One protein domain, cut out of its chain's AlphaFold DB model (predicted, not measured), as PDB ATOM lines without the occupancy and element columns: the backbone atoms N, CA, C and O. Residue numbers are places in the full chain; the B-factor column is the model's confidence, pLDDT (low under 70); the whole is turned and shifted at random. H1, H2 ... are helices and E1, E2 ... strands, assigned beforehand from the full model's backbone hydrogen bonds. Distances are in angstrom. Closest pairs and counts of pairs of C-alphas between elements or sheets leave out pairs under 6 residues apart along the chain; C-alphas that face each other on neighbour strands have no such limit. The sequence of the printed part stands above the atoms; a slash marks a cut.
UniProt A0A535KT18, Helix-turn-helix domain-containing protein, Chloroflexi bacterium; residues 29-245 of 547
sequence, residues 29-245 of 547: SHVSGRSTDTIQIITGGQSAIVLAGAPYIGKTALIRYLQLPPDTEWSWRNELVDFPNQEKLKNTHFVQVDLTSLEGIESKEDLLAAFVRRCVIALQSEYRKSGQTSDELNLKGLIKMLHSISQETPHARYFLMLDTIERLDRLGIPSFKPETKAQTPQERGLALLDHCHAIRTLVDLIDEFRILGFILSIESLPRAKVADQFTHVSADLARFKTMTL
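AT A GLANCE: This is residues 29 to 245 of the 547 residues of the protein "Helix-turn-helix domain-containing protein" of Chloroflexi bacterium (UniProt A0A535KT18). A strongly twisted sheet of five parallel strands forms the core of three layers, with H5, H8 and H9 on one face and H2 covering the other, while H1 sits beside the strands. H6 packs on H5 farther out from the sheet, and the short helices H3 and H4 lie far from the middle. The printed part has 217 residues, with ten named helices and five named strands along the chain as H1 E1 H2 H3 H4 E2 H5 H6 E3 H7 H8 H9 E4 H10 E5; the sheet's order is E2 E3 E4 E1 E5, and the class is mixed. The whole is compact and rounded, with a radius of gyration of the C-alphas of 17.2 A and spans of 49 by 43 by 27 A.

IN THESE COORDINATES: The strands are E2, residues 92 to 98, 19.7 A; E3, 157 to 163, 18.8 A; E4, 212 to 219, 23.4 A; E1, 48 to 53, 16.4 A; and E5, 241 to 244. The longer helices are H5, residues 108 to 126, 27.9 A; H6, 139 to 152, 20.0 A; H9, 198 to 208, 15.5 A; and H8, 185 to 195, 15.1 A. The others are H1, 35 to 43; H2, 59 to 66; H3, 76 to 79; H4, 86 to 90; H7, 165 to 168; and H10, 236 to 239. C-alpha 35 opens H1 at (36.644, -29.511, -30.340), and C-alpha 244 closes E5 at (43.876, -20.928, -39.841).

HOW THE PARTS SIT: Within hydrogen-bond range are N 95 and O 159 of E2 and E3, 2.9 A; N 162 and O 215 of E3 and E4, 2.8 A; N 51 and O 216 of E4 and E1, 2.8 A; and N 243 and O 50 of E1 and E5, 2.8 A. H5 is over E2 at a height over the sheet of 9.6 A, and H2, at 7.9 A, is on the opposite face. H1 is at the sheet's level. H5 and H6 touch, C-alphas 120 and 142 being closest at 5.6 A, at a shallow tilt of 24 degrees, the same way. H7 and H8 touch, closest at C-alphas 166 and 186, 4.2 A; H9 and H10 touch, closest at C-alphas 200 and 236, 6.5 A. H3 and H4 are not on the sheet. E2, H5, H6, E3 form a strand-helix-strand unit, parallel neighbour strands joined through helices, with a right-handed crossover; E3, H7, H8, H9, E4 form another. E4, H10, E5 form a split one, with E1 between the strands, also right-handed. Each O i to N i+4 pair is within hydrogen-bond range in H1, H2, H4, H6, H8 and H9, against 14 of 15 in H5; H3, H7 and H10 are too short for one.

THE WHOLE: The C-alphas farthest apart, of Asp 82 and Pro 174, are 53.5 A apart, and the printed part has no cut. The links H5 to H6, H7 to H8 and E4 to H10 are long. Mean pLDDT of the printed part is 79.9, with 43 residues under 70, among them 128 to 135 and 169 to 183.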
ATOM      1  N   SER A  29      21.759 -27.898 -31.115       50.69
ATOM      2  CA  SER A  29      22.596 -28.916 -30.507       50.69
ATOM      3  C   SER A  29      23.219 -29.748 -31.621       50.69
ATOM      4  O   SER A  29      22.524 -30.342 -32.435       50.69
ATOM      5  N   HIS A  30      24.544 -29.712 -31.721       64.12
ATOM      6  CA  HIS A  30      25.322 -30.540 -32.636       64.12
ATOM      7  C   HIS A  30      26.699 -30.784 -32.014       64.12
ATOM      8  O   HIS A  30      27.213 -29.945 -31.274       64.12
ATOM      9  N   VAL A  31      27.347 -31.890 -32.365       60.03
ATOM     10  CA  VAL A  31      28.807 -31.988 -32.290       60.03
ATOM     11  C   VAL A  31      29.359 -31.178 -33.454       60.03
ATOM     12  O   VAL A  31      29.068 -31.455 -34.617       60.03
ATOM     13  N   SER A  32      30.170 -30.170 -33.155       67.69
ATOM     14  CA  SER A  32      30.724 -29.297 -34.192       67.69
ATOM     15  C   SER A  32      31.796 -29.963 -35.047       67.69
ATOM     16  O   SER A  32      32.081 -29.493 -36.149       67.69
ATOM     17  N   GLY A  33      32.448 -31.004 -34.516       74.44
ATOM     18  CA  GLY A  33      33.700 -31.519 -35.071       74.44
ATOM     19  C   GLY A  33      34.841 -30.498 -34.950       74.44
ATOM     20  O   GLY A  33      35.834 -30.566 -35.673       74.44
ATOM     21  N   ARG A  34      34.701 -29.502 -34.068       84.00
ATOM     22  CA  ARG A  34      35.653 -28.397 -33.891       84.00
ATOM     23  C   ARG A  34      36.230 -28.345 -32.484       84.00
ATOM     24  O   ARG A  34      36.813 -27.329 -32.119       84.00
ATOM     25  N   SER A  35      36.133 -29.433 -31.715       83.25
ATOM     26  CA  SER A  35      36.644 -29.511 -30.340       83.25
ATOM     27  C   SER A  35      38.083 -28.984 -30.215       83.25
ATOM     28  O   SER A  35      38.360 -28.112 -29.390       83.25
ATOM     29  N   THR A  36      38.973 -29.423 -31.108       83.38
ATOM     30  CA  THR A  36      40.384 -29.014 -31.142       83.38
ATOM     31  C   THR A  36      40.550 -27.510 -31.395       83.38
ATOM     32  O   THR A  36      41.333 -26.844 -30.715       83.38
ATOM     33  N   ASP A  37      39.789 -26.960 -32.343       86.12
ATOM     34  CA  ASP A  37      39.865 -25.547 -32.723       86.12
ATOM     35  C   ASP A  37      39.288 -24.653 -31.603       86.12
ATOM     36  O   ASP A  37      39.888 -23.645 -31.225       86.12
ATOM     37  N   THR A  38      38.184 -25.072 -30.980       86.50
ATOM     38  CA  THR A  38      37.577 -24.399 -29.819       86.50
ATOM     39  C   THR A  38      38.520 -24.376 -28.618       86.50
ATOM     40  O   THR A  38      38.733 -23.321 -28.014       86.50
ATOM     41  N   ILE A  39      39.156 -25.510 -28.294       86.06
ATOM     42  CA  ILE A  39      40.172 -25.577 -27.234       86.06
ATOM     43  C   ILE A  39      41.297 -24.585 -27.534       86.06
ATOM     44  O   ILE A  39      41.719 -23.860 -26.630       86.06
ATOM     45  N   GLN A  40      41.766 -24.502 -28.781       84.94
ATOM     46  CA  GLN A  40      42.856 -23.605 -29.158       84.94
ATOM     47  C   GLN A  40      42.486 -22.126 -28.961       84.94
ATOM     48  O   GLN A  40      43.297 -21.373 -28.415       84.94
ATOM     49  N   ILE A  41      41.267 -21.720 -29.332       86.50
ATOM     50  CA  ILE A  41      40.762 -20.354 -29.112       86.50
ATOM     51  C   ILE A  41      40.739 -20.030 -27.610       86.50
ATOM     52  O   ILE A  41      41.255 -18.999 -27.178       86.50
ATOM     53  N   ILE A  42      40.209 -20.940 -26.791       84.50
ATOM     54  CA  ILE A  42      40.029 -20.722 -25.347       84.50
ATOM     55  C   ILE A  42      41.371 -20.739 -24.603       84.50
ATOM     56  O   ILE A  42      41.651 -19.896 -23.742       84.50
ATOM     57  N   THR A  43      42.231 -21.712 -24.898       82.12
ATOM     58  CA  THR A  43      43.524 -21.910 -24.220       82.12
ATOM     59  C   THR A  43      44.620 -20.981 -24.707       82.12
ATOM     60  O   THR A  43      45.473 -20.616 -23.902       82.12
ATOM     61  N   GLY A  44      44.568 -20.536 -25.966       75.06
ATOM     62  CA  GLY A  44      45.628 -19.763 -26.614       75.06
ATOM     63  C   GLY A  44      45.924 -18.403 -25.981       75.06
ATOM     64  O   GLY A  44      46.933 -17.783 -26.319       75.06
ATOM     65  N   GLY A  45      45.059 -17.925 -25.080       78.31
ATOM     66  CA  GLY A  45      45.273 -16.716 -24.284       78.31
ATOM     67  C   GLY A  45      45.123 -15.409 -25.062       78.31
ATOM     68  O   GLY A  45      45.019 -14.356 -24.440       78.31
ATOM     69  N   GLN A  46      45.035 -15.467 -26.390       85.69
ATOM     70  CA  GLN A  46      44.954 -14.303 -27.266       85.69
ATOM     71  C   GLN A  46      43.593 -13.622 -27.186       85.69
ATOM     72  O   GLN A  46      42.561 -14.281 -27.275       85.69
ATOM     73  N   SER A  47      43.606 -12.298 -27.062       89.25
ATOM     74  CA  SER A  47      42.401 -11.466 -27.154       89.25
ATOM     75  C   SER A  47      42.182 -10.888 -28.552       89.25
ATOM     76  O   SER A  47      41.114 -10.364 -28.811       89.25
ATOM     77  N   ALA A  48      43.144 -10.999 -29.467       90.69
ATOM     78  CA  ALA A  48      43.013 -10.542 -30.848       90.69
ATOM     79  C   ALA A  48      43.303 -11.716 -31.789       90.69
ATOM     80  O   ALA A  48      44.448 -12.169 -31.877       90.69
ATOM     81  N   ILE A  49      42.274 -12.246 -32.450       90.44
ATOM     82  CA  ILE A  49      42.387 -13.428 -33.312       90.44
ATOM     83  C   ILE A  49      41.857 -13.092 -34.704       90.44
ATOM     84  O   ILE A  49      40.757 -12.566 -34.841       90.44
ATOM     85  N   VAL A  50      42.615 -13.437 -35.741       88.75
ATOM     86  CA  VAL A  50      42.092 -13.518 -37.109       88.75
ATOM     87  C   VAL A  50      41.827 -14.987 -37.411       88.75
ATOM     88  O   VAL A  50      42.761 -15.778 -37.510       88.75
ATOM     89  N   LEU A  51      40.556 -15.357 -37.533       88.56
ATOM     90  CA  LEU A  51      40.127 -16.692 -37.926       88.56
ATOM     91  C   LEU A  51      40.062 -16.761 -39.457       88.56
ATOM     92  O   LEU A  51      39.042 -16.447 -40.072       88.56
ATOM     93  N   ALA A  52      41.174 -17.156 -40.069       86.31
ATOM     94  CA  ALA A  52      41.292 -17.322 -41.514       86.31
ATOM     95  C   ALA A  52      40.936 -18.755 -41.932       86.31
ATOM     96  O   ALA A  52      41.022 -19.682 -41.141       86.31
ATOM     97  N   GLY A  53      40.567 -18.977 -43.189       85.06
ATOM     98  CA  GLY A  53      40.488 -20.329 -43.765       85.06
ATOM     99  C   GLY A  53      39.717 -20.358 -45.078       85.06
ATOM    100  O   GLY A  53      39.036 -19.379 -45.404       85.06
ATOM    101  N   ALA A  54      39.788 -21.462 -45.819       86.50
ATOM    102  CA  ALA A  54      39.083 -21.626 -47.089       86.50
ATOM    103  C   ALA A  54      37.572 -21.299 -47.004       86.50
ATOM    104  O   ALA A  54      36.949 -21.403 -45.933       86.50
ATOM    105  N   PRO A  55      36.935 -20.923 -48.127       82.38
ATOM    106  CA  PRO A  55      35.480 -20.946 -48.237       82.38
ATOM    107  C   PRO A  55      34.927 -22.325 -47.842       82.38
ATOM    108  O   PRO A  55      35.570 -23.344 -48.080       82.38
ATOM    109  N   TYR A  56      33.741 -22.371 -47.235       83.81
ATOM    110  CA  TYR A  56      33.076 -23.619 -46.809       83.81
ATOM    111  C   TYR A  56      33.837 -24.482 -45.782       83.81
ATOM    112  O   TYR A  56      33.423 -25.601 -45.484       83.81
ATOM    113  N   ILE A  57      34.891 -23.957 -45.151       86.88
ATOM    114  CA  ILE A  57      35.580 -24.650 -44.052       86.88
ATOM    115  C   ILE A  57      34.800 -24.585 -42.722       86.88
ATOM    116  O   ILE A  57      35.263 -25.069 -41.701       86.88
ATOM    117  N   GLY A  58      33.601 -23.996 -42.697       83.81
ATOM    118  CA  GLY A  58      32.740 -23.983 -41.508       83.81
ATOM    119  C   GLY A  58      33.061 -22.899 -40.472       83.81
ATOM    120  O   GLY A  58      32.764 -23.095 -39.301       83.81
ATOM    121  N   LYS A  59      33.633 -21.752 -40.877       84.75
ATOM    122  CA  LYS A  59      33.881 -20.600 -39.979       84.75
ATOM    123  C   LYS A  59      32.589 -20.061 -39.358       84.75
ATOM    124  O   LYS A  59      32.456 -20.064 -38.142       84.75
ATOM    125  N   THR A  60      31.610 -19.687 -40.181       80.25
ATOM    126  CA  THR A  60      30.297 -19.209 -39.713       80.25
ATOM    127  C   THR A  60      29.566 -20.264 -38.884       80.25
ATOM    128  O   THR A  60      28.959 -19.937 -37.871       80.25
ATOM    129  N   ALA A  61      29.669 -21.544 -39.266       80.44
ATOM    130  CA  ALA A  61      29.100 -22.643 -38.487       80.44
ATOM    131  C   ALA A  61      29.733 -22.732 -37.087       80.44
ATOM    132  O   ALA A  61      29.005 -22.800 -36.103       80.44
ATOM    133  N   LEU A  62      31.065 -22.640 -36.983       84.12
ATOM    134  CA  LEU A  62      31.775 -22.575 -35.702       84.12
ATOM    135  C   LEU A  62      31.364 -21.341 -34.886       84.12
ATOM    136  O   LEU A  62      31.080 -21.459 -33.703       84.12
ATOM    137  N   ILE A  63      31.287 -20.167 -35.512       80.62
ATOM    138  CA  ILE A  63      30.894 -18.908 -34.859       80.62
ATOM    139  C   ILE A  63      29.486 -19.001 -34.271       80.62
ATOM    140  O   ILE A  63      29.279 -18.615 -33.123       80.62
ATOM    141  N   ARG A  64      28.523 -19.533 -35.029       79.25
ATOM    142  CA  ARG A  64      27.155 -19.767 -34.544       79.25
ATOM    143  C   ARG A  64      27.131 -20.816 -33.435       79.25
ATOM    144  O   ARG A  64      26.437 -20.635 -32.443       79.25
ATOM    145  N   TYR A  65      27.923 -21.876 -33.570       79.12
ATOM    146  CA  TYR A  65      28.028 -22.924 -32.560       79.12
ATOM    147  C   TYR A  65      28.578 -22.405 -31.224       79.12
ATOM    148  O   TYR A  65      28.059 -22.734 -30.161       79.12
ATOM    149  N   LEU A  66      29.598 -21.547 -31.263       84.75
ATOM    150  CA  LEU A  66      30.213 -20.977 -30.066       84.75
ATOM    151  C   LEU A  66      29.292 -20.010 -29.306       84.75
ATOM    152  O   LEU A  66      29.448 -19.868 -28.094       84.75
ATOM    153  N   GLN A  67      28.319 -19.393 -29.987       81.25
ATOM    154  CA  GLN A  67      27.326 -18.492 -29.379       81.25
ATOM    155  C   GLN A  67      26.310 -19.196 -28.483       81.25
ATOM    156  O   GLN A  67      25.540 -18.521 -27.804       81.25
ATOM    157  N   LEU A  68      26.267 -20.531 -28.485       76.94
ATOM    158  CA  LEU A  68      25.324 -21.251 -27.640       76.94
ATOM    159  C   LEU A  68      25.569 -20.906 -26.157       76.94
ATOM    160  O   LEU A  68      26.716 -20.997 -25.678       76.94
ATOM    161  N   PRO A  69      24.513 -20.499 -25.429       70.44
ATOM    162  CA  PRO A  69      24.647 -20.037 -24.057       70.44
ATOM    163  C   PRO A  69      25.136 -21.172 -23.141       70.44
ATOM    164  O   PRO A  69      25.018 -22.346 -23.481       70.44
ATOM    165  N   PRO A  70      25.709 -20.861 -21.968       66.50
ATOM    166  CA  PRO A  70      26.178 -21.887 -21.034       66.50
ATOM    167  C   PRO A  70      25.074 -22.816 -20.511       66.50
ATOM    168  O   PRO A  70      25.376 -23.946 -20.138       66.50
ATOM    169  N   ASP A  71      23.828 -22.334 -20.478       65.31
ATOM    170  CA  ASP A  71      22.687 -23.015 -19.856       65.31
ATOM    171  C   ASP A  71      21.935 -23.964 -20.813       65.31
ATOM    172  O   ASP A  71      20.966 -24.600 -20.401       65.31
ATOM    173  N   THR A  72      22.337 -24.077 -22.085       64.00
ATOM    174  CA  THR A  72      21.736 -25.070 -22.990       64.00
ATOM    175  C   THR A  72      22.177 -26.484 -22.616       64.00
ATOM    176  O   THR A  72      23.364 -26.743 -22.424       64.00
ATOM    177  N   GLU A  73      21.218 -27.421 -22.569       59.56
ATOM    178  CA  GLU A  73      21.462 -28.834 -22.221       59.56
ATOM    179  C   GLU A  73      22.549 -29.480 -23.091       59.56
ATOM    180  O   GLU A  73      23.326 -30.309 -22.614       59.56
ATOM    181  N   TRP A  74      22.651 -29.043 -24.349       64.62
ATOM    182  CA  TRP A  74      23.658 -29.494 -25.295       64.62
ATOM    183  C   TRP A  74      24.351 -28.286 -25.948       64.62
ATOM    184  O   TRP A  74      23.819 -27.650 -26.858       64.62
ATOM    185  N   SER A  75      25.558 -27.962 -25.482       71.88
ATOM    186  CA  SER A  75      26.425 -26.913 -26.031       71.88
ATOM    187  C   SER A  75      27.830 -27.447 -26.331       71.88
ATOM    188  O   SER A  75      28.203 -28.557 -25.949       71.88
ATOM    189  N   TRP A  76      28.670 -26.613 -26.937       78.81
ATOM    190  CA  TRP A  76      30.091 -26.907 -27.143       78.81
ATOM    191  C   TRP A  76      30.868 -27.181 -25.850       78.81
ATOM    192  O   TRP A  76      31.921 -27.817 -25.883       78.81
ATOM    193  N   ARG A  77      30.351 -26.749 -24.694       81.38
ATOM    194  CA  ARG A  77      30.937 -27.059 -23.382       81.38
ATOM    195  C   ARG A  77      30.748 -28.537 -23.037       81.38
ATOM    196  O   ARG A  77      31.653 -29.143 -22.473       81.38
ATOM    197  N   ASN A  78      29.625 -29.128 -23.450       77.75
ATOM    198  CA  ASN A  78      29.338 -30.556 -23.317       77.75
ATOM    199  C   ASN A  78      30.167 -31.400 -24.299       77.75
ATOM    200  O   ASN A  78      30.481 -32.540 -23.995       77.75
ATOM    201  N   GLU A  79      30.584 -30.861 -25.451       76.44
ATOM    202  CA  GLU A  79      31.540 -31.553 -26.342       76.44
ATOM    203  C   GLU A  79      32.943 -31.661 -25.699       76.44
ATOM    204  O   GLU A  79      33.743 -32.533 -26.046       76.44
ATOM    205  N   LEU A  80      33.240 -30.778 -24.738       81.62
ATOM    206  CA  LEU A  80      34.544 -30.601 -24.101       81.62
ATOM    207  C   LEU A  80      34.565 -31.035 -22.622       81.62
ATOM    208  O   LEU A  80      35.316 -30.464 -21.831       81.62
ATOM    209  N   VAL A  81      33.783 -32.048 -22.224       76.56
ATOM    210  CA  VAL A  81      33.713 -32.509 -20.812       76.56
ATOM    211  C   VAL A  81      35.076 -32.941 -20.260       76.56
ATOM    212  O   VAL A  81      35.382 -32.703 -19.096       76.56
ATOM    213  N   ASP A  82      35.929 -33.512 -21.112       78.88
ATOM    214  CA  ASP A  82      37.271 -33.966 -20.727       78.88
ATOM    215  C   ASP A  82      38.293 -32.821 -20.629       78.88
ATOM    216  O   ASP A  82      39.462 -33.035 -20.300       78.88
ATOM    217  N   PHE A  83      37.892 -31.585 -20.938       82.19
ATOM    218  CA  PHE A  83      38.788 -30.443 -20.847       82.19
ATOM    219  C   PHE A  83      39.157 -30.170 -19.375       82.19
ATOM    220  O   PHE A  83      38.262 -29.977 -18.548       82.19
ATOM    221  N   PRO A  84      40.455 -30.071 -19.022       82.69
ATOM    222  CA  PRO A  84      40.879 -29.993 -17.620       82.69
ATOM    223  C   PRO A  84      40.339 -28.789 -16.840       82.69
ATOM    224  O   PRO A  84      40.231 -28.845 -15.618       82.69
ATOM    225  N   ASN A  85      40.017 -27.684 -17.518       84.50
ATOM    226  CA  ASN A  85      39.576 -26.447 -16.879       84.50
ATOM    227  C   ASN A  85      38.121 -26.113 -17.247       84.50
ATOM    228  O   ASN A  85      37.846 -25.212 -18.041       84.50
ATOM    229  N   GLN A  86      37.189 -26.856 -16.652       83.50
ATOM    230  CA  GLN A  86      35.747 -26.686 -16.865       83.50
ATOM    231  C   GLN A  86      35.241 -25.285 -16.478       83.50
ATOM    232  O   GLN A  86      34.346 -24.752 -17.132       83.50
ATOM    233  N   GLU A  87      35.836 -24.642 -15.468       84.06
ATOM    234  CA  GLU A  87      35.490 -23.262 -15.096       84.06
ATOM    235  C   GLU A  87      35.773 -22.277 -16.232       84.06
ATOM    236  O   GLU A  87      34.961 -21.398 -16.519       84.06
ATOM    237  N   LYS A  88      36.890 -22.454 -16.942       84.94
ATOM    238  CA  LYS A  88      37.231 -21.615 -18.091       84.94
ATOM    239  C   LYS A  88      36.228 -21.758 -19.238       84.94
ATOM    240  O   LYS A  88      35.947 -20.762 -19.901       84.94
ATOM    241  N   LEU A  89      35.671 -22.951 -19.461       84.69
ATOM    242  CA  LEU A  89      34.609 -23.148 -20.458       84.69
ATOM    243  C   LEU A  89      33.330 -22.410 -20.052       84.69
ATOM    244  O   LEU A  89      32.729 -21.724 -20.878       84.69
ATOM    245  N   LYS A  90      32.939 -22.502 -18.773       83.94
ATOM    246  CA  LYS A  90      31.751 -21.819 -18.233       83.94
ATOM    247  C   LYS A  90      31.858 -20.299 -18.315       83.94
ATOM    248  O   LYS A  90      30.878 -19.646 -18.643       83.94
ATOM    249  N   ASN A  91      33.051 -19.763 -18.073       87.69
ATOM    250  CA  ASN A  91      33.300 -18.323 -18.027       87.69
ATOM    251  C   ASN A  91      33.684 -17.713 -19.386       87.69
ATOM    252  O   ASN A  91      33.958 -16.518 -19.455       87.69
ATOM    253  N   THR A  92      33.764 -18.500 -20.462       89.44
ATOM    254  CA  THR A  92      34.032 -17.967 -21.806       89.44
ATOM    255  C   THR A  92      32.725 -17.814 -22.572       89.44
ATOM    256  O   THR A  92      31.964 -18.771 -22.697       89.44
ATOM    257  N   HIS A  93      32.503 -16.626 -23.120       89.19
ATOM    258  CA  HIS A  93      31.317 -16.223 -23.861       89.19
ATOM    259  C   HIS A  93      31.715 -15.762 -25.259       89.19
ATOM    260  O   HIS A  93      32.743 -15.102 -25.440       89.19
ATOM    261  N   PHE A  94      30.894 -16.089 -26.249       89.62
ATOM    262  CA  PHE A  94      31.115 -15.727 -27.642       89.62
ATOM    263  C   PHE A  94      29.872 -15.035 -28.173       89.62
ATOM    264  O   PHE A  94      28.767 -15.544 -28.024       89.62
ATOM    265  N   VAL A  95      30.052 -13.887 -28.815       88.81
ATOM    266  CA  VAL A  95      28.941 -13.053 -29.265       88.81
ATOM    267  C   VAL A  95      29.168 -12.628 -30.705       88.81
ATOM    268  O   VAL A  95      30.229 -12.095 -31.027       88.81
ATOM    269  N   GLN A  96      28.186 -12.837 -31.584       87.56
ATOM    270  CA  GLN A  96      28.278 -12.325 -32.950       87.56
ATOM    271  C   GLN A  96      28.081 -10.817 -32.994       87.56
ATOM    272  O   GLN A  96      27.138 -10.281 -32.417       87.56
ATOM    273  N   VAL A  97      28.902 -10.157 -33.799       88.06
ATOM    274  CA  VAL A  97      28.659  -8.797 -34.259       88.06
ATOM    275  C   VAL A  97      28.267  -8.872 -35.728       88.06
ATOM    276  O   VAL A  97      29.088  -9.168 -36.594       88.06
ATOM    277  N   ASP A  98      26.990  -8.623 -36.002       80.88
ATOM    278  CA  ASP A  98      26.473  -8.557 -37.366       80.88
ATOM    279  C   ASP A  98      26.857  -7.224 -38.032       80.88
ATOM    280  O   ASP A  98      26.436  -6.140 -37.608       80.88
ATOM    281  N   LEU A  99      27.661  -7.324 -39.092       82.00
ATOM    282  CA  LEU A  99      28.188  -6.191 -39.850       82.00
ATOM    283  C   LEU A  99      27.314  -5.789 -41.041       82.00
ATOM    284  O   LEU A  99      27.560  -4.739 -41.629       82.00
ATOM    285  N   THR A 100      26.262  -6.544 -41.366       79.62
ATOM    286  CA  THR A 100      25.379  -6.243 -42.512       79.62
ATOM    287  C   THR A 100      24.765  -4.850 -42.430       79.62
ATOM    288  O   THR A 100      24.626  -4.152 -43.423       79.62
ATOM    289  N   SER A 101      24.456  -4.386 -41.223       78.12
ATOM    290  CA  SER A 101      23.901  -3.048 -41.005       78.12
ATOM    291  C   SER A 101      24.858  -1.881 -41.253       78.12
ATOM    292  O   SER A 101      24.430  -0.729 -41.204       78.12
ATOM    293  N   LEU A 102      26.146  -2.166 -41.446       82.12
ATOM    294  CA  LEU A 102      27.149  -1.172 -41.816       82.12
ATOM    295  C   LEU A 102      27.213  -0.993 -43.341       82.12
ATOM    296  O   LEU A 102      27.797  -0.020 -43.823       82.12
ATOM    297  N   GLU A 103      26.594  -1.902 -44.106       78.00
ATOM    298  CA  GLU A 103      26.438  -1.762 -45.548       78.00
ATOM    299  C   GLU A 103      25.653  -0.473 -45.846       78.00
ATOM    300  O   GLU A 103      24.493  -0.333 -45.467       78.00
ATOM    301  N   GLY A 104      26.265   0.485 -46.549       75.00
ATOM    302  CA  GLY A 104      25.575   1.726 -46.939       75.00
ATOM    303  C   GLY A 104      26.129   3.007 -46.341       75.00
ATOM    304  O   GLY A 104      25.829   4.070 -46.871       75.00
ATOM    305  N   ILE A 105      26.930   2.925 -45.280       80.75
ATOM    306  CA  ILE A 105      27.407   4.111 -44.563       80.75
ATOM    307  C   ILE A 105      28.622   4.715 -45.284       80.75
ATOM    308  O   ILE A 105      29.626   4.039 -45.496       80.75
ATOM    309  N   GLU A 106      28.533   5.992 -45.670       78.19
ATOM    310  CA  GLU A 106      29.552   6.676 -46.494       78.19
ATOM    311  C   GLU A 106      30.524   7.564 -45.695       78.19
ATOM    312  O   GLU A 106      31.601   7.924 -46.182       78.19
ATOM    313  N   SER A 107      30.140   7.924 -44.470       83.56
ATOM    314  CA  SER A 107      30.906   8.764 -43.545       83.56
ATOM    315  C   SER A 107      31.752   7.897 -42.610       83.56
ATOM    316  O   SER A 107      31.280   6.878 -42.101       83.56
ATOM    317  N   LYS A 108      33.011   8.293 -42.377       84.44
ATOM    318  CA  LYS A 108      33.945   7.558 -41.505       84.44
ATOM    319  C   LYS A 108      33.458   7.550 -40.065       84.44
ATOM    320  O   LYS A 108      33.468   6.508 -39.414       84.44
ATOM    321  N   GLU A 109      33.017   8.708 -39.597       86.00
ATOM    322  CA  GLU A 109      32.523   8.923 -38.247       86.00
ATOM    323  C   GLU A 109      31.233   8.130 -38.010       86.00
ATOM    324  O   GLU A 109      31.107   7.454 -36.987       86.00
ATOM    325  N   ASP A 110      30.317   8.133 -38.984       87.88
ATOM    326  CA  ASP A 110      29.064   7.377 -38.890       87.88
ATOM    327  C   ASP A 110      29.314   5.866 -38.933       87.88
ATOM    328  O   ASP A 110      28.651   5.108 -38.224       87.88
ATOM    329  N   LEU A 111      30.297   5.420 -39.726       88.25
ATOM    330  CA  LEU A 111      30.674   4.012 -39.811       88.25
ATOM    331  C   LEU A 111      31.267   3.526 -38.486       88.25
ATOM    332  O   LEU A 111      30.861   2.476 -37.988       88.25
ATOM    333  N   LEU A 112      32.181   4.299 -37.889       91.50
ATOM    334  CA  LEU A 112      32.741   3.990 -36.573       91.50
ATOM    335  C   LEU A 112      31.650   3.981 -35.496       91.50
ATOM    336  O   LEU A 112      31.575   3.046 -34.698       91.50
ATOM    337  N   ALA A 113      30.769   4.985 -35.483       91.12
ATOM    338  CA  ALA A 113      29.670   5.057 -34.526       91.12
ATOM    339  C   ALA A 113      28.716   3.857 -34.655       91.12
ATOM    340  O   ALA A 113      28.340   3.250 -33.650       91.12
ATOM    341  N   ALA A 114      28.362   3.470 -35.883       90.62
ATOM    342  CA  ALA A 114      27.521   2.308 -36.146       90.62
ATOM    343  C   ALA A 114      28.211   0.991 -35.758       90.62
ATOM    344  O   ALA A 114      27.575   0.120 -35.160       90.62
ATOM    345  N   PHE A 115      29.512   0.860 -36.028       92.31
ATOM    346  CA  PHE A 115      30.318  -0.288 -35.619       92.31
ATOM    347  C   PHE A 115      30.336  -0.452 -34.094       92.31
ATOM    348  O   PHE A 115      30.012  -1.521 -33.567       92.31
ATOM    349  N   VAL A 116      30.637   0.627 -33.366       93.44
ATOM    350  CA  VAL A 116      30.644   0.629 -31.899       93.44
ATOM    351  C   VAL A 116      29.256   0.304 -31.352       93.44
ATOM    352  O   VAL A 116      29.129  -0.530 -30.456       93.44
ATOM    353  N   ARG A 117      28.198   0.884 -31.931       91.50
ATOM    354  CA  ARG A 117      26.812   0.570 -31.568       91.50
ATOM    355  C   ARG A 117      26.511  -0.923 -31.700       91.50
ATOM    356  O   ARG A 117      25.840  -1.477 -30.832       91.50
ATOM    357  N   ARG A 118      27.004  -1.590 -32.748       90.56
ATOM    358  CA  ARG A 118      26.819  -3.040 -32.921       90.56
ATOM    359  C   ARG A 118      27.569  -3.855 -31.876       90.56
ATOM    360  O   ARG A 118      26.988  -4.799 -31.352       90.56
ATOM    361  N   CYS A 119      28.781  -3.448 -31.507       91.88
ATOM    362  CA  CYS A 119      29.524  -4.077 -30.412       91.88
ATOM    363  C   CYS A 119      28.782  -3.953 -29.071       91.88
ATOM    364  O   CYS A 119      28.674  -4.933 -28.339       91.88
ATOM    365  N   VAL A 120      28.215  -2.776 -28.779       90.12
ATOM    366  CA  VAL A 120      27.403  -2.544 -27.572       90.12
ATOM    367  C   VAL A 120      26.170  -3.444 -27.560       90.12
ATOM    368  O   VAL A 120      25.942  -4.142 -26.579       90.12
ATOM    369  N   ILE A 121      25.389  -3.463 -28.646       88.19
ATOM    370  CA  ILE A 121      24.163  -4.275 -28.742       88.19
ATOM    371  C   ILE A 121      24.473  -5.763 -28.555       88.19
ATOM    372  O   ILE A 121      23.763  -6.447 -27.821       88.19
ATOM    373  N   ALA A 122      25.537  -6.245 -29.198       87.94
ATOM    374  CA  ALA A 122      25.987  -7.624 -29.087       87.94
ATOM    375  C   ALA A 122      26.350  -7.965 -27.630       87.94
ATOM    376  O   ALA A 122      25.813  -8.906 -27.047       87.94
ATOM    377  N   LEU A 123      27.211  -7.168 -26.996       88.19
ATOM    378  CA  LEU A 123      27.632  -7.433 -25.620       88.19
ATOM    379  C   LEU A 123      26.454  -7.358 -24.632       88.19
ATOM    380  O   LEU A 123      26.342  -8.196 -23.738       88.19
ATOM    381  N   GLN A 124      25.527  -6.416 -24.841       85.94
ATOM    382  CA  GLN A 124      24.299  -6.301 -24.052       85.94
ATOM    383  C   GLN A 124      23.401  -7.527 -24.151       85.94
ATOM    384  O   GLN A 124      22.722  -7.818 -23.172       85.94
ATOM    385  N   SER A 125      23.320  -8.202 -25.304       80.06
ATOM    386  CA  SER A 125      22.452  -9.380 -25.431       80.06
ATOM    387  C   SER A 125      22.936 -10.558 -24.592       80.06
ATOM    388  O   SER A 125      22.099 -11.275 -24.053       80.06
ATOM    389  N   GLU A 126      24.251 -10.708 -24.427       78.44
ATOM    390  CA  GLU A 126      24.847 -11.787 -23.631       78.44
ATOM    391  C   GLU A 126      24.851 -11.455 -22.133       78.44
ATOM    392  O   GLU A 126      24.513 -12.281 -21.290       78.44
ATOM    393  N   TYR A 127      25.169 -10.210 -21.780       75.31
ATOM    394  CA  TYR A 127      25.329  -9.779 -20.391       75.31
ATOM    395  C   TYR A 127      24.000  -9.489 -19.660       75.31
ATOM    396  O   TYR A 127      23.999  -8.827 -18.627       75.31
ATOM    397  N   ARG A 128      22.829  -9.951 -20.133       63.12
ATOM    398  CA  ARG A 128      21.529  -9.644 -19.485       63.12
ATOM    399  C   ARG A 128      21.332 -10.358 -18.137       63.12
ATOM    400  O   ARG A 128      20.448 -11.196 -17.980       63.12
ATOM    401  N   LYS A 129      22.081  -9.939 -17.118       51.16
ATOM    402  CA  LYS A 129      21.707  -9.986 -15.706       51.16
ATOM    403  C   LYS A 129      21.710  -8.548 -15.172       51.16
ATOM    404  O   LYS A 129      22.611  -7.771 -15.440       51.16
ATOM    405  N   SER A 130      20.634  -8.208 -14.461       43.66
ATOM    406  CA  SER A 130      20.328  -6.923 -13.809       43.66
ATOM    407  C   SER A 130      20.161  -5.686 -14.700       43.66
ATOM    408  O   SER A 130      21.099  -4.931 -14.859       43.66
ATOM    409  N   GLY A 131      18.942  -5.434 -15.203       49.91
ATOM    410  CA  GLY A 131      18.268  -4.113 -15.254       49.91
ATOM    411  C   GLY A 131      18.979  -2.834 -15.751       49.91
ATOM    412  O   GLY A 131      18.359  -1.777 -15.715       49.91
ATOM    413  N   GLN A 132      20.227  -2.890 -16.204       52.69
ATOM    414  CA  GLN A 132      21.053  -1.774 -16.640       52.69
ATOM    415  C   GLN A 132      21.308  -1.936 -18.134       52.69
ATOM    416  O   GLN A 132      22.351  -2.402 -18.588       52.69
ATOM    417  N   THR A 133      20.321  -1.554 -18.934       55.91
ATOM    418  CA  THR A 133      20.598  -1.189 -20.316       55.91
ATOM    419  C   THR A 133      21.387   0.115 -20.282       55.91
ATOM    420  O   THR A 133      20.884   1.132 -19.816       55.91
ATOM    421  N   SER A 134      22.641   0.103 -20.741       56.34
ATOM    422  CA  SER A 134      23.305   1.367 -21.073       56.34
ATOM    423  C   SER A 134      22.509   2.015 -22.205       56.34
ATOM    424  O   SER A 134      22.561   1.530 -23.336       56.34
ATOM    425  N   ASP A 135      21.786   3.095 -21.903       66.12
ATOM    426  CA  ASP A 135      21.077   3.908 -22.904       66.12
ATOM    427  C   ASP A 135      22.063   4.566 -23.892       66.12
ATOM    428  O   ASP A 135      21.716   4.911 -25.023       66.12
ATOM    429  N   GLU A 136      23.333   4.706 -23.490       79.62
ATOM    430  CA  GLU A 136      24.416   5.211 -24.330       79.62
ATOM    431  C   GLU A 136      24.933   4.103 -25.270       79.62
ATOM    432  O   GLU A 136      25.719   3.244 -24.871       79.62
ATOM    433  N   LEU A 137      24.520   4.142 -26.543       85.56
ATOM    434  CA  LEU A 137      24.983   3.244 -27.618       85.56
ATOM    435  C   LEU A 137      26.228   3.783 -28.353       85.56
ATOM    436  O   LEU A 137      26.281   3.801 -29.583       85.56
ATOM    437  N   ASN A 138      27.214   4.274 -27.606       90.38
ATOM    438  CA  ASN A 138      28.454   4.856 -28.131       90.38
ATOM    439  C   ASN A 138      29.686   4.294 -27.393       90.38
ATOM    440  O   ASN A 138      29.550   3.466 -26.493       90.38
ATOM    441  N   LEU A 139      30.893   4.750 -27.752       90.94
ATOM    442  CA  LEU A 139      32.145   4.224 -27.182       90.94
ATOM    443  C   LEU A 139      32.234   4.432 -25.665       90.94
ATOM    444  O   LEU A 139      32.679   3.547 -24.943       90.94
ATOM    445  N   LYS A 140      31.744   5.570 -25.163       90.94
ATOM    446  CA  LYS A 140      31.693   5.849 -23.723       90.94
ATOM    447  C   LYS A 140      30.769   4.866 -22.997       90.94
ATOM    448  O   LYS A 140      31.121   4.385 -21.924       90.94
ATOM    449  N   GLY A 141      29.618   4.553 -23.591       87.50
ATOM    450  CA  GLY A 141      28.699   3.534 -23.086       87.50
ATOM    451  C   GLY A 141      29.313   2.132 -23.092       87.50
ATOM    452  O   GLY A 141      29.187   1.409 -22.106       87.50
ATOM    453  N   LEU A 142      30.051   1.778 -24.152       90.62
ATOM    454  CA  LEU A 142      30.783   0.511 -24.237       90.62
ATOM    455  C   LEU A 142      31.826   0.376 -23.118       90.62
ATOM    456  O   LEU A 142      31.837  -0.629 -22.414       90.62
ATOM    457  N   ILE A 143      32.656   1.402 -22.911       92.94
ATOM    458  CA  ILE A 143      33.692   1.424 -21.863       92.94
ATOM    459  C   ILE A 143      33.065   1.292 -20.468       92.94
ATOM    460  O   ILE A 143      33.498   0.464 -19.666       92.94
ATOM    461  N   LYS A 144      31.998   2.052 -20.177       89.75
ATOM    462  CA  LYS A 144      31.262   1.941 -18.901       89.75
ATOM    463  C   LYS A 144      30.754   0.518 -18.657       89.75
ATOM    464  O   LYS A 144      30.887   0.002 -17.550       89.75
ATOM    465  N   MET A 145      30.197  -0.114 -19.685       88.56
ATOM    466  CA  MET A 145      29.693  -1.483 -19.605       88.56
ATOM    467  C   MET A 145      30.811  -2.488 -19.352       88.56
ATOM    468  O   MET A 145      30.682  -3.327 -18.468       88.56
ATOM    469  N   LEU A 146      31.935  -2.369 -20.058       91.44
ATOM    470  CA  LEU A 146      33.098  -3.230 -19.853       91.44
ATOM    471  C   LEU A 146      33.680  -3.094 -18.440       91.44
ATOM    472  O   LEU A 146      34.071  -4.102 -17.849       91.44
ATOM    473  N   HIS A 147      33.682  -1.892 -17.852       91.62
ATOM    474  CA  HIS A 147      34.036  -1.721 -16.440       91.62
ATOM    475  C   HIS A 147      33.055  -2.434 -15.504       91.62
ATOM    476  O   HIS A 147      33.515  -3.114 -14.588       91.62
ATOM    477  N   SER A 148      31.742  -2.326 -15.741       88.88
ATOM    478  CA  SER A 148      30.724  -3.027 -14.937       88.88
ATOM    479  C   SER A 148      30.933  -4.540 -14.986       88.88
ATOM    480  O   SER A 148      31.088  -5.184 -13.951       88.88
ATOM    481  N   ILE A 149      31.073  -5.091 -16.195       89.00
ATOM    482  CA  ILE A 149      31.312  -6.521 -16.420       89.00
ATOM    483  C   ILE A 149      32.601  -6.971 -15.722       89.00
ATOM    484  O   ILE A 149      32.626  -8.027 -15.089       89.00
ATOM    485  N   SER A 150      33.666  -6.167 -15.811       89.75
ATOM    486  CA  SER A 150      34.960  -6.473 -15.185       89.75
ATOM    487  C   SER A 150      34.885  -6.487 -13.657       89.75
ATOM    488  O   SER A 150      35.637  -7.226 -13.022       89.75
ATOM    489  N   GLN A 151      34.009  -5.673 -13.059       89.50
ATOM    490  CA  GLN A 151      33.809  -5.614 -11.610       89.50
ATOM    491  C   GLN A 151      32.915  -6.750 -11.107       89.50
ATOM    492  O   GLN A 151      33.228  -7.369 -10.093       89.50
ATOM    493  N   GLU A 152      31.824  -7.041 -11.814       87.69
ATOM    494  CA  GLU A 152      30.851  -8.059 -11.410       87.69
ATOM    495  C   GLU A 152      31.322  -9.484 -11.717       87.69
ATOM    496  O   GLU A 152      31.103 -10.405 -10.932       87.69
ATOM    497  N   THR A 153      31.985  -9.670 -12.861       86.00
ATOM    498  CA  THR A 153      32.406 -10.979 -13.378       86.00
ATOM    499  C   THR A 153      33.872 -10.960 -13.836       86.00
ATOM    500  O   THR A 153      34.160 -11.167 -15.014       86.00
ATOM    501  N   PRO A 154      34.844 -10.760 -12.924       85.31
ATOM    502  CA  PRO A 154      36.261 -10.595 -13.281       85.31
ATOM    503  C   PRO A 154      36.894 -11.827 -13.950       85.31
ATOM    504  O   PRO A 154      37.956 -11.730 -14.563       85.31
ATOM    505  N   HIS A 155      36.266 -12.997 -13.817       86.31
ATOM    506  CA  HIS A 155      36.723 -14.250 -14.420       86.31
ATOM    507  C   HIS A 155      36.084 -14.541 -15.782       86.31
ATOM    508  O   HIS A 155      36.517 -15.480 -16.450       86.31
ATOM    509  N   ALA A 156      35.075 -13.764 -16.188       88.69
ATOM    510  CA  ALA A 156      34.414 -13.929 -17.470       88.69
ATOM    511  C   ALA A 156      35.279 -13.383 -18.613       88.69
ATOM    512  O   ALA A 156      35.991 -12.389 -18.466       88.69
ATOM    513  N   ARG A 157      35.206 -14.039 -19.768       90.75
ATOM    514  CA  ARG A 157      35.871 -13.618 -20.998       90.75
ATOM    515  C   ARG A 157      34.869 -13.585 -22.141       90.75
ATOM    516  O   ARG A 157      34.269 -14.607 -22.445       90.75
ATOM    517  N   TYR A 158      34.735 -12.440 -22.792       91.94
ATOM    518  CA  TYR A 158      33.804 -12.192 -23.884       91.94
ATOM    519  C   TYR A 158      34.572 -12.010 -25.188       91.94
ATOM    520  O   TYR A 158      35.404 -11.111 -25.306       91.94
ATOM    521  N   PHE A 159      34.278 -12.850 -26.177       93.19
ATOM    522  CA  PHE A 159      34.790 -12.725 -27.534       93.19
ATOM    523  C   PHE A 159      33.714 -12.162 -28.458       93.19
ATOM    524  O   PHE A 159      32.706 -12.821 -28.714       93.19
ATOM    525  N   LEU A 160      33.945 -10.966 -28.997       93.62
ATOM    526  CA  LEU A 160      33.117 -10.395 -30.055       93.62
ATOM    527  C   LEU A 160      33.618 -10.916 -31.405       93.62
ATOM    528  O   LEU A 160      34.760 -10.678 -31.805       93.62
ATOM    529  N   MET A 161      32.761 -11.652 -32.099       91.75
ATOM    530  CA  MET A 161      33.066 -12.316 -33.358       91.75
ATOM    531  C   MET A 161      32.492 -11.518 -34.520       91.75
ATOM    532  O   MET A 161      31.278 -11.400 -34.677       91.75
ATOM    533  N   LEU A 162      33.385 -10.981 -35.337       89.69
ATOM    534  CA  LEU A 162      33.083 -10.207 -36.531       89.69
ATOM    535  C   LEU A 162      33.068 -11.176 -37.713       89.69
ATOM    536  O   LEU A 162      34.129 -11.622 -38.156       89.69
ATOM    537  N   ASP A 163      31.872 -11.542 -38.177       81.88
ATOM    538  CA  ASP A 163      31.693 -12.459 -39.310       81.88
ATOM    539  C   ASP A 163      31.324 -11.714 -40.593       81.88
ATOM    540  O   ASP A 163      30.745 -10.625 -40.557       81.88
ATOM    541  N   THR A 164      31.633 -12.319 -41.739       75.44
ATOM    542  CA  THR A 164      31.299 -11.808 -43.080       75.44
ATOM    543  C   THR A 164      31.877 -10.422 -43.413       75.44
ATOM    544  O   THR A 164      31.214  -9.585 -44.026       75.44
ATOM    545  N   ILE A 165      33.130 -10.158 -43.022       82.62
ATOM    546  CA  ILE A 165      33.814  -8.867 -43.255       82.62
ATOM    547  C   ILE A 165      33.865  -8.506 -44.751       82.62
ATOM    548  O   ILE A 165      33.796  -7.330 -45.105       82.62
ATOM    549  N   GLU A 166      33.905  -9.495 -45.646       77.69
ATOM    550  CA  GLU A 166      33.822  -9.301 -47.097       77.69
ATOM    551  C   GLU A 166      32.551  -8.586 -47.571       77.69
ATOM    552  O   GLU A 166      32.555  -8.010 -48.654       77.69
ATOM    553  N   ARG A 167      31.469  -8.583 -46.783       75.88
ATOM    554  CA  ARG A 167      30.236  -7.856 -47.129       75.88
ATOM    555  C   ARG A 167      30.396  -6.343 -47.042       75.88
ATOM    556  O   ARG A 167      29.620  -5.606 -47.645       75.88
ATOM    557  N   LEU A 168      31.423  -5.877 -46.332       76.88
ATOM    558  CA  LEU A 168      31.797  -4.467 -46.277       76.88
ATOM    559  C   LEU A 168      32.541  -4.003 -47.539       76.88
ATOM    560  O   LEU A 168      32.894  -2.828 -47.639       76.88
ATOM    561  N   ASP A 169      32.782  -4.895 -48.503       69.56
ATOM    562  CA  ASP A 169      33.430  -4.561 -49.764       69.56
ATOM    563  C   ASP A 169      32.620  -3.533 -50.568       69.56
ATOM    564  O   ASP A 169      31.584  -3.839 -51.164       69.56
ATOM    565  N   ARG A 170      33.118  -2.294 -50.622       64.50
ATOM    566  CA  ARG A 170      32.645  -1.282 -51.567       64.50
ATOM    567  C   ARG A 170      33.806  -0.645 -52.310       64.50
ATOM    568  O   ARG A 170      34.510   0.226 -51.803       64.50
ATOM    569  N   LEU A 171      33.926  -1.022 -53.579       48.78
ATOM    570  CA  LEU A 171      34.669  -0.264 -54.575       48.78
ATOM    571  C   LEU A 171      33.986   1.100 -54.777       48.78
ATOM    572  O   LEU A 171      32.908   1.177 -55.358       48.78
ATOM    573  N   GLY A 172      34.627   2.183 -54.329       48.78
ATOM    574  CA  GLY A 172      34.335   3.526 -54.844       48.78
ATOM    575  C   GLY A 172      33.689   4.546 -53.905       48.78
ATOM    576  O   GLY A 172      33.230   5.560 -54.424       48.78
ATOM    577  N   ILE A 173      33.688   4.367 -52.574       54.16
ATOM    578  CA  ILE A 173      33.288   5.467 -51.674       54.16
ATOM    579  C   ILE A 173      34.319   6.611 -51.807       54.16
ATOM    580  O   ILE A 173      35.490   6.409 -51.473       54.16
ATOM    581  N   PRO A 174      33.940   7.810 -52.292       53.06
ATOM    582  CA  PRO A 174      34.890   8.885 -52.591       53.06
ATOM    583  C   PRO A 174      35.692   9.361 -51.370       53.06
ATOM    584  O   PRO A 174      36.865   9.697 -51.508       53.06
ATOM    585  N   SER A 175      35.077   9.336 -50.182       54.06
ATOM    586  CA  SER A 175      35.650   9.692 -48.870       54.06
ATOM    587  C   SER A 175      36.677   8.678 -48.340       54.06
ATOM    588  O   SER A 175      37.487   9.013 -47.474       54.06
ATOM    589  N   PHE A 176      36.670   7.452 -48.872       55.16
ATOM    590  CA  PHE A 176      37.609   6.374 -48.543       55.16
ATOM    591  C   PHE A 176      38.565   6.077 -49.700       55.16
ATOM    592  O   PHE A 176      39.070   4.967 -49.807       55.16
ATOM    593  N   LYS A 177      38.838   7.056 -50.571       52.59
ATOM    594  CA  LYS A 177      39.947   6.959 -51.523       52.59
ATOM    595  C   LYS A 177      41.274   7.328 -50.846       52.59
ATOM    596  O   LYS A 177      41.631   8.504 -50.815       52.59
ATOM    597  N   PRO A 178      42.059   6.338 -50.404       49.44
ATOM    598  CA  PRO A 178      43.480   6.318 -50.679       49.44
ATOM    599  C   PRO A 178      43.790   5.219 -51.704       49.44
ATOM    600  O   PRO A 178      42.928   4.429 -52.088       49.44
ATOM    601  N   GLU A 179      45.034   5.185 -52.171       52.84
ATOM    602  CA  GLU A 179      45.604   4.121 -53.002       52.84
ATOM    603  C   GLU A 179      45.670   2.792 -52.218       52.84
ATOM    604  O   GLU A 179      46.748   2.290 -51.899       52.84
ATOM    605  N   THR A 180      44.530   2.213 -51.829       56.09
ATOM    606  CA  THR A 180      44.531   0.922 -51.136       56.09
ATOM    607  C   THR A 180      44.993  -0.141 -52.125       56.09
ATOM    608  O   THR A 180      44.318  -0.399 -53.121       56.09
ATOM    609  N   LYS A 181      46.121  -0.800 -51.846       60.03
ATOM    610  CA  LYS A 181      46.587  -1.961 -52.627       60.03
ATOM    611  C   LYS A 181      45.761  -3.231 -52.357       60.03
ATOM    612  O   LYS A 181      46.093  -4.275 -52.904       60.03
ATOM    613  N   ALA A 182      44.720  -3.146 -51.521       63.53
ATOM    614  CA  ALA A 182      43.774  -4.219 -51.228       63.53
ATOM    615  C   ALA A 182      43.038  -4.667 -52.502       63.53
ATOM    616  O   ALA A 182      42.395  -3.865 -53.183       63.53
ATOM    617  N   GLN A 183      43.132  -5.952 -52.825       67.50
ATOM    618  CA  GLN A 183      42.638  -6.516 -54.082       67.50
ATOM    619  C   GLN A 183      41.354  -7.318 -53.887       67.50
ATOM    620  O   GLN A 183      40.500  -7.334 -54.780       67.50
ATOM    621  N   THR A 184      41.186  -7.951 -52.725       74.19
ATOM    622  CA  THR A 184      40.042  -8.829 -52.456       74.19
ATOM    623  C   THR A 184      38.951  -8.149 -51.624       74.19
ATOM    624  O   THR A 184      39.240  -7.205 -50.885       74.19
ATOM    625  N   PRO A 185      37.697  -8.633 -51.692       75.88
ATOM    626  CA  PRO A 185      36.605  -8.132 -50.855       75.88
ATOM    627  C   PRO A 185      36.926  -8.104 -49.353       75.88
ATOM    628  O   PRO A 185      36.609  -7.139 -48.664       75.88
ATOM    629  N   GLN A 186      37.611  -9.132 -48.846       78.62
ATOM    630  CA  GLN A 186      38.017  -9.239 -47.443       78.62
ATOM    631  C   GLN A 186      39.061  -8.180 -47.070       78.62
ATOM    632  O   GLN A 186      38.911  -7.505 -46.054       78.62
ATOM    633  N   GLU A 187      40.108  -8.016 -47.889       77.38
ATOM    634  CA  GLU A 187      41.137  -6.991 -47.663       77.38
ATOM    635  C   GLU A 187      40.527  -5.592 -47.704       77.38
ATOM    636  O   GLU A 187      40.885  -4.743 -46.892       77.38
ATOM    637  N   ARG A 188      39.579  -5.360 -48.619       78.88
ATOM    638  CA  ARG A 188      38.857  -4.090 -48.723       78.88
ATOM    639  C   ARG A 188      37.970  -3.838 -47.505       78.88
ATOM    640  O   ARG A 188      37.998  -2.731 -46.975       78.88
ATOM    641  N   GLY A 189      37.256  -4.849 -47.012       82.94
ATOM    642  CA  GLY A 189      36.471  -4.750 -45.778       82.94
ATOM    643  C   GLY A 189      37.335  -4.458 -44.545       82.94
ATOM    644  O   GLY A 189      37.009  -3.572 -43.756       82.94
ATOM    645  N   LEU A 190      38.480  -5.133 -44.405       84.44
ATOM    646  CA  LEU A 190      39.433  -4.857 -43.324       84.44
ATOM    647  C   LEU A 190      40.053  -3.460 -43.441       84.44
ATOM    648  O   LEU A 190      40.139  -2.753 -42.441       84.44
ATOM    649  N   ALA A 191      40.444  -3.041 -44.648       81.25
ATOM    650  CA  ALA A 191      40.970  -1.700 -44.891       81.25
ATOM    651  C   ALA A 191      39.927  -0.622 -44.565       81.25
ATOM    652  O   ALA A 191      40.270   0.411 -44.001       81.25
ATOM    653  N   LEU A 192      38.646  -0.867 -44.856       82.94
ATOM    654  CA  LEU A 192      37.560   0.039 -44.488       82.94
ATOM    655  C   LEU A 192      37.452   0.202 -42.963       82.94
ATOM    656  O   LEU A 192      37.386   1.332 -42.474       82.94
ATOM    657  N   LEU A 193      37.470  -0.911 -42.219       87.12
ATOM    658  CA  LEU A 193      37.447  -0.905 -40.751       87.12
ATOM    659  C   LEU A 193      38.695  -0.239 -40.153       87.12
ATOM    660  O   LEU A 193      38.617   0.413 -39.113       87.12
ATOM    661  N   ASP A 194      39.849  -0.382 -40.797       86.06
ATOM    662  CA  ASP A 194      41.074   0.295 -40.380       86.06
ATOM    663  C   ASP A 194      40.996   1.810 -40.631       86.06
ATOM    664  O   ASP A 194      41.232   2.615 -39.730       86.06
ATOM    665  N   HIS A 195      40.542   2.219 -41.821       82.12
ATOM    666  CA  HIS A 195      40.412   3.622 -42.214       82.12
ATOM    667  C   HIS A 195      39.380   4.420 -41.412       82.12
ATOM    668  O   HIS A 195      39.495   5.646 -41.355       82.12
ATOM    669  N   CYS A 196      38.368   3.766 -40.831       85.75
ATOM    670  CA  CYS A 196      37.440   4.400 -39.890       85.75
ATOM    671  C   CYS A 196      37.887   4.281 -38.424       85.75
ATOM    672  O   CYS A 196      37.131   4.649 -37.532       85.75
ATOM    673  N   HIS A 197      39.103   3.789 -38.163       88.69
ATOM    674  CA  HIS A 197      39.675   3.572 -36.830       88.69
ATOM    675  C   HIS A 197      38.951   2.523 -35.971       88.69
ATOM    676  O   HIS A 197      39.195   2.444 -34.763       88.69
ATOM    677  N   ALA A 198      38.109   1.670 -36.562       91.12
ATOM    678  CA  ALA A 198      37.472   0.579 -35.833       91.12
ATOM    679  C   ALA A 198      38.521  -0.419 -35.323       91.12
ATOM    680  O   ALA A 198      38.527  -0.710 -34.133       91.12
ATOM    681  N   ILE A 199      39.462  -0.863 -36.171       90.00
ATOM    682  CA  ILE A 199      40.540  -1.791 -35.764       90.00
ATOM    683  C   ILE A 199      41.377  -1.205 -34.623       90.00
ATOM    684  O   ILE A 199      41.614  -1.888 -33.627       90.00
ATOM    685  N   ARG A 200      41.753   0.075 -34.721       90.62
ATOM    686  CA  ARG A 200      42.478   0.771 -33.653       90.62
ATOM    687  C   ARG A 200      41.691   0.783 -32.341       90.62
ATOM    688  O   ARG A 200      42.235   0.437 -31.298       90.62
ATOM    689  N   THR A 201      40.397   1.095 -32.415       92.94
ATOM    690  CA  THR A 201      39.490   1.073 -31.258       92.94
ATOM    691  C   THR A 201      39.422  -0.321 -30.626       92.94
ATOM    692  O   THR A 201      39.444  -0.437 -29.405       92.94
ATOM    693  N   LEU A 202      39.383  -1.395 -31.429       92.81
ATOM    694  CA  LEU A 202      39.403  -2.770 -30.911       92.81
ATOM    695  C   LEU A 202      40.675  -3.059 -30.117       92.81
ATOM    696  O   LEU A 202      40.613  -3.635 -29.032       92.81
ATOM    697  N   VAL A 203      41.819  -2.655 -30.665       91.38
ATOM    698  CA  VAL A 203      43.130  -2.840 -30.044       91.38
ATOM    699  C   VAL A 203      43.219  -2.091 -28.715       91.38
ATOM    700  O   VAL A 203      43.621  -2.688 -27.719       91.38
ATOM    701  N   ASP A 204      42.785  -0.830 -28.679       93.25
ATOM    702  CA  ASP A 204      42.781  -0.023 -27.453       93.25
ATOM    703  C   ASP A 204      41.878  -0.656 -26.370       93.25
ATOM    704  O   ASP A 204      42.277  -0.761 -25.210       93.25
ATOM    705  N   LEU A 205      40.702  -1.176 -26.748       94.06
ATOM    706  CA  LEU A 205      39.799  -1.868 -25.819       94.06
ATOM    707  C   LEU A 205      40.380  -3.189 -25.287       94.06
ATOM    708  O   LEU A 205      40.166  -3.522 -24.124       94.06
ATOM    709  N   ILE A 206      41.100  -3.957 -26.111       92.88
ATOM    710  CA  ILE A 206      41.769  -5.193 -25.671       92.88
ATOM    711  C   ILE A 206      42.886  -4.886 -24.664       92.88
ATOM    712  O   ILE A 206      43.065  -5.636 -23.702       92.88
ATOM    713  N   ASP A 207      43.636  -3.805 -24.886       91.12
ATOM    714  CA  ASP A 207      44.725  -3.392 -23.997       91.12
ATOM    715  C   ASP A 207      44.203  -2.932 -22.629       91.12
ATOM    716  O   ASP A 207      44.838  -3.187 -21.602       91.12
ATOM    717  N   GLU A 208      43.027  -2.302 -22.603       94.31
ATOM    718  CA  GLU A 208      42.376  -1.848 -21.374       94.31
ATOM    719  C   GLU A 208      41.638  -2.982 -20.633       94.31
ATOM    720  O   GLU A 208      41.751  -3.108 -19.409       94.31
ATOM    721  N   PHE A 209      40.915  -3.848 -21.353       92.94
ATOM    722  CA  PHE A 209      40.000  -4.831 -20.765       92.94
ATOM    723  C   PHE A 209      40.434  -6.278 -21.017       92.94
ATOM    724  O   PHE A 209      40.141  -6.877 -22.050       92.94
ATOM    725  N   ARG A 210      41.021  -6.918 -19.997       88.88
ATOM    726  CA  ARG A 210      41.427  -8.342 -20.051       88.88
ATOM    727  C   ARG A 210      40.272  -9.321 -20.281       88.88
ATOM    728  O   ARG A 210      40.499 -10.424 -20.775       88.88
ATOM    729  N   ILE A 211      39.058  -8.928 -19.899       90.38
ATOM    730  CA  ILE A 211      37.838  -9.714 -20.110       90.38
ATOM    731  C   ILE A 211      37.423  -9.757 -21.585       90.38
ATOM    732  O   ILE A 211      36.552 -10.542 -21.939       90.38
ATOM    733  N   LEU A 212      38.008  -8.922 -22.446       93.56
ATOM    734  CA  LEU A 212      37.567  -8.734 -23.820       93.56
ATOM    735  C   LEU A 212      38.504  -9.422 -24.814       93.56
ATOM    736  O   LEU A 212      39.729  -9.443 -24.656       93.56
ATOM    737  N   GLY A 213      37.916  -9.965 -25.872       93.81
ATOM    738  CA  GLY A 213      38.618 -10.384 -27.071       93.81
ATOM    739  C   GLY A 213      37.791 -10.167 -28.333       93.81
ATOM    740  O   GLY A 213      36.569 -10.042 -28.286       93.81
ATOM    741  N   PHE A 214      38.467 -10.144 -29.476       93.50
ATOM    742  CA  PHE A 214      37.884 -10.018 -30.802       93.50
ATOM    743  C   PHE A 214      38.363 -11.151 -31.703       93.50
ATOM    744  O   PHE A 214      39.549 -11.494 -31.719       93.50
ATOM    745  N   ILE A 215      37.428 -11.709 -32.471       92.50
ATOM    746  CA  ILE A 215      37.703 -12.695 -33.514       92.50
ATOM    747  C   ILE A 215      37.241 -12.114 -34.847       92.50
ATOM    748  O   ILE A 215      36.054 -11.863 -35.037       92.50
ATOM    749  N   LEU A 216      38.177 -11.909 -35.768       90.06
ATOM    750  CA  LEU A 216      37.919 -11.474 -37.138       90.06
ATOM    751  C   LEU A 216      37.830 -12.708 -38.036       90.06
ATOM    752  O   LEU A 216      38.849 -13.333 -38.318       90.06
ATOM    753  N   SER A 217      36.628 -13.077 -38.466       88.06
ATOM    754  CA  SER A 217      36.424 -14.170 -39.418       88.06
ATOM    755  C   SER A 217      36.648 -13.663 -40.832       88.06
ATOM    756  O   SER A 217      35.976 -12.733 -41.280       88.06
ATOM    757  N   ILE A 218      37.595 -14.277 -41.539       83.50
ATOM    758  CA  ILE A 218      37.892 -13.941 -42.930       83.50
ATOM    759  C   ILE A 218      38.043 -15.202 -43.773       83.50
ATOM    760  O   ILE A 218      38.491 -16.257 -43.309       83.50
ATOM    761  N   GLU A 219      37.713 -15.112 -45.058       80.81
ATOM    762  CA  GLU A 219      38.219 -16.100 -46.009       80.81
ATOM    763  C   GLU A 219      39.740 -15.936 -46.128       80.81
ATOM    764  O   GLU A 219      40.234 -14.838 -46.386       80.81
ATOM    765  N   SER A 220      40.492 -17.025 -45.924       71.62
ATOM    766  CA  SER A 220      41.941 -17.004 -46.124       71.62
ATOM    767  C   SER A 220      42.216 -16.644 -47.570       71.62
ATOM    768  O   SER A 220      41.590 -17.184 -48.484       71.62
ATOM    769  N   LEU A 221      43.188 -15.773 -47.787       67.50
ATOM    770  CA  LEU A 221      43.731 -15.582 -49.118       67.50
ATOM    771  C   LEU A 221      44.575 -16.804 -49.498       67.50
ATOM    772  O   LEU A 221      45.232 -17.369 -48.614       67.50
ATOM    773  N   PRO A 222      44.584 -17.197 -50.782       62.09
ATOM    774  CA  PRO A 222      45.466 -18.233 -51.305       62.09
ATOM    775  C   PRO A 222      46.902 -17.683 -51.404       62.09
ATOM    776  O   PRO A 222      47.458 -17.574 -52.487       62.09
ATOM    777  N   ARG A 223      47.491 -17.238 -50.287       70.56
ATOM    778  CA  ARG A 223      48.874 -16.730 -50.229       70.56
ATOM    779  C   ARG A 223      49.770 -17.747 -49.545       70.56
ATOM    780  O   ARG A 223      49.330 -18.427 -48.632       70.56
ATOM    781  N   ALA A 224      51.023 -17.820 -49.967       60.12
ATOM    782  CA  ALA A 224      52.024 -18.742 -49.437       60.12
ATOM    783  C   ALA A 224      52.395 -18.502 -47.959       60.12
ATOM    784  O   ALA A 224      52.779 -19.439 -47.260       60.12
ATOM    785  N   LYS A 225      52.308 -17.254 -47.471       68.12
ATOM    786  CA  LYS A 225      52.741 -16.864 -46.118       68.12
ATOM    787  C   LYS A 225      51.660 -16.048 -45.408       68.12
ATOM    788  O   LYS A 225      50.996 -15.210 -46.013       68.12
ATOM    789  N   VAL A 226      51.533 -16.246 -44.092       64.62
ATOM    790  CA  VAL A 226      50.599 -15.490 -43.229       64.62
ATOM    791  C   VAL A 226      50.903 -13.991 -43.257       64.62
ATOM    792  O   VAL A 226      49.983 -13.182 -43.327       64.62
ATOM    793  N   ALA A 227      52.189 -13.621 -43.229       65.81
ATOM    794  CA  ALA A 227      52.618 -12.224 -43.234       65.81
ATOM    795  C   ALA A 227      52.083 -11.472 -44.458       65.81
ATOM    796  O   ALA A 227      51.653 -10.330 -44.332       65.81
ATOM    797  N   ASP A 228      52.011 -12.152 -45.604       68.88
ATOM    798  CA  ASP A 228      51.543 -11.578 -46.859       68.88
ATOM    799  C   ASP A 228      50.039 -11.305 -46.855       68.88
ATOM    800  O   ASP A 228      49.572 -10.584 -47.725       68.88
ATOM    801  N   GLN A 229      49.255 -11.834 -45.912       68.00
ATOM    802  CA  GLN A 229      47.797 -11.670 -45.918       68.00
ATOM    803  C   GLN A 229      47.342 -10.234 -45.622       68.00
ATOM    804  O   GLN A 229      46.275  -9.843 -46.087       68.00
ATOM    805  N   PHE A 230      48.138  -9.443 -44.888       71.56
ATOM    806  CA  PHE A 230      47.742  -8.099 -44.427       71.56
ATOM    807  C   PHE A 230      48.796  -7.011 -44.658       71.56
ATOM    808  O   PHE A 230      48.638  -5.901 -44.149       71.56
ATOM    809  N   THR A 231      49.843  -7.281 -45.446       65.38
ATOM    810  CA  THR A 231      50.953  -6.340 -45.726       65.38
ATOM    811  C   THR A 231      50.515  -4.963 -46.226       65.38
ATOM    812  O   THR A 231      51.291  -4.010 -46.165       65.38
ATOM    813  N   HIS A 232      49.294  -4.836 -46.745       62.91
ATOM    814  CA  HIS A 232      48.759  -3.601 -47.318       62.91
ATOM    815  C   HIS A 232      47.541  -3.041 -46.576       62.91
ATOM    816  O   HIS A 232      46.894  -2.138 -47.101       62.91
ATOM    817  N   VAL A 233      47.215  -3.584 -45.399       68.94
ATOM    818  CA  VAL A 233      45.992  -3.232 -44.669       68.94
ATOM    819  C   VAL A 233      46.303  -2.386 -43.436       68.94
ATOM    820  O   VAL A 233      45.940  -1.220 -43.422       68.94
ATOM    821  N   SER A 234      46.982  -2.930 -42.419       71.12
ATOM    822  CA  SER A 234      47.230  -2.202 -41.164       71.12
ATOM    823  C   SER A 234      48.359  -2.811 -40.339       71.12
ATOM    824  O   SER A 234      48.478  -4.034 -40.248       71.12
ATOM    825  N   ALA A 235      49.148  -1.963 -39.674       73.62
ATOM    826  CA  ALA A 235      50.108  -2.406 -38.664       73.62
ATOM    827  C   ALA A 235      49.410  -2.910 -37.387       73.62
ATOM    828  O   ALA A 235      49.928  -3.807 -36.726       73.62
ATOM    829  N   ASP A 236      48.220  -2.392 -37.057       79.88
ATOM    830  CA  ASP A 236      47.461  -2.835 -35.882       79.88
ATOM    831  C   ASP A 236      46.950  -4.278 -36.059       79.88
ATOM    832  O   ASP A 236      46.923  -5.048 -35.098       79.88
ATOM    833  N   LEU A 237      46.655  -4.702 -37.297       78.38
ATOM    834  CA  LEU A 237      46.324  -6.102 -37.603       78.38
ATOM    835  C   LEU A 237      47.494  -7.063 -37.355       78.38
ATOM    836  O   LEU A 237      47.250  -8.232 -37.071       78.38
ATOM    837  N   ALA A 238      48.747  -6.598 -37.372       76.19
ATOM    838  CA  ALA A 238      49.893  -7.443 -37.023       76.19
ATOM    839  C   ALA A 238      49.883  -7.878 -35.544       76.19
ATOM    840  O   ALA A 238      50.557  -8.840 -35.181       76.19
ATOM    841  N   ARG A 239      49.106  -7.198 -34.684       78.25
ATOM    842  CA  ARG A 239      48.883  -7.608 -33.288       78.25
ATOM    843  C   ARG A 239      47.907  -8.779 -33.167       78.25
ATOM    844  O   ARG A 239      47.866  -9.418 -32.117       78.25
ATOM    845  N   PHE A 240      47.115  -9.055 -34.203       86.19
ATOM    846  CA  PHE A 240      46.187 -10.176 -34.199       86.19
ATOM    847  C   PHE A 240      46.939 -11.465 -34.502       86.19
ATOM    848  O   PHE A 240      47.701 -11.564 -35.464       86.19
ATOM    849  N   LYS A 241      46.681 -12.498 -33.703       86.75
ATOM    850  CA  LYS A 241      47.175 -13.833 -34.016       86.75
ATOM    851  C   LYS A 241      46.294 -14.447 -35.097       86.75
ATOM    852  O   LYS A 241      45.115 -14.706 -34.858       86.75
ATOM    853  N   THR A 242      46.874 -14.745 -36.253       84.88
ATOM    854  CA  THR A 242      46.181 -15.541 -37.269       84.88
ATOM    855  C   THR A 242      46.072 -16.992 -36.816       84.88
ATOM    856  O   THR A 242      47.065 -17.639 -36.474       84.88
ATOM    857  N   MET A 243      44.850 -17.503 -36.825       87.00
ATOM    858  CA  MET A 243      44.515 -18.906 -36.660       87.00
ATOM    859  C   MET A 243      43.832 -19.378 -37.941       87.00
ATOM    860  O   MET A 243      42.753 -18.902 -38.291       87.00
ATOM    861  N   THR A 244      44.457 -20.322 -38.640       86.50
ATOM    862  CA  THR A 244      43.876 -20.928 -39.841       86.50
ATOM    863  C   THR A 244      42.942 -22.061 -39.437       86.50
ATOM    864  O   THR A 244      43.385 -23.082 -38.913       86.50
ATOM    865  N   LEU A 245      41.649 -21.897 -39.701       88.06
ATOM    866  CA  LEU A 245      40.660 -22.955 -39.612       88.06
ATOM    867  C   LEU A 245      40.865 -23.916 -40.788       88.06
ATOM    868  O   LEU A 245      40.637 -23.560 -41.943       88.06
TER     869      LEU A 245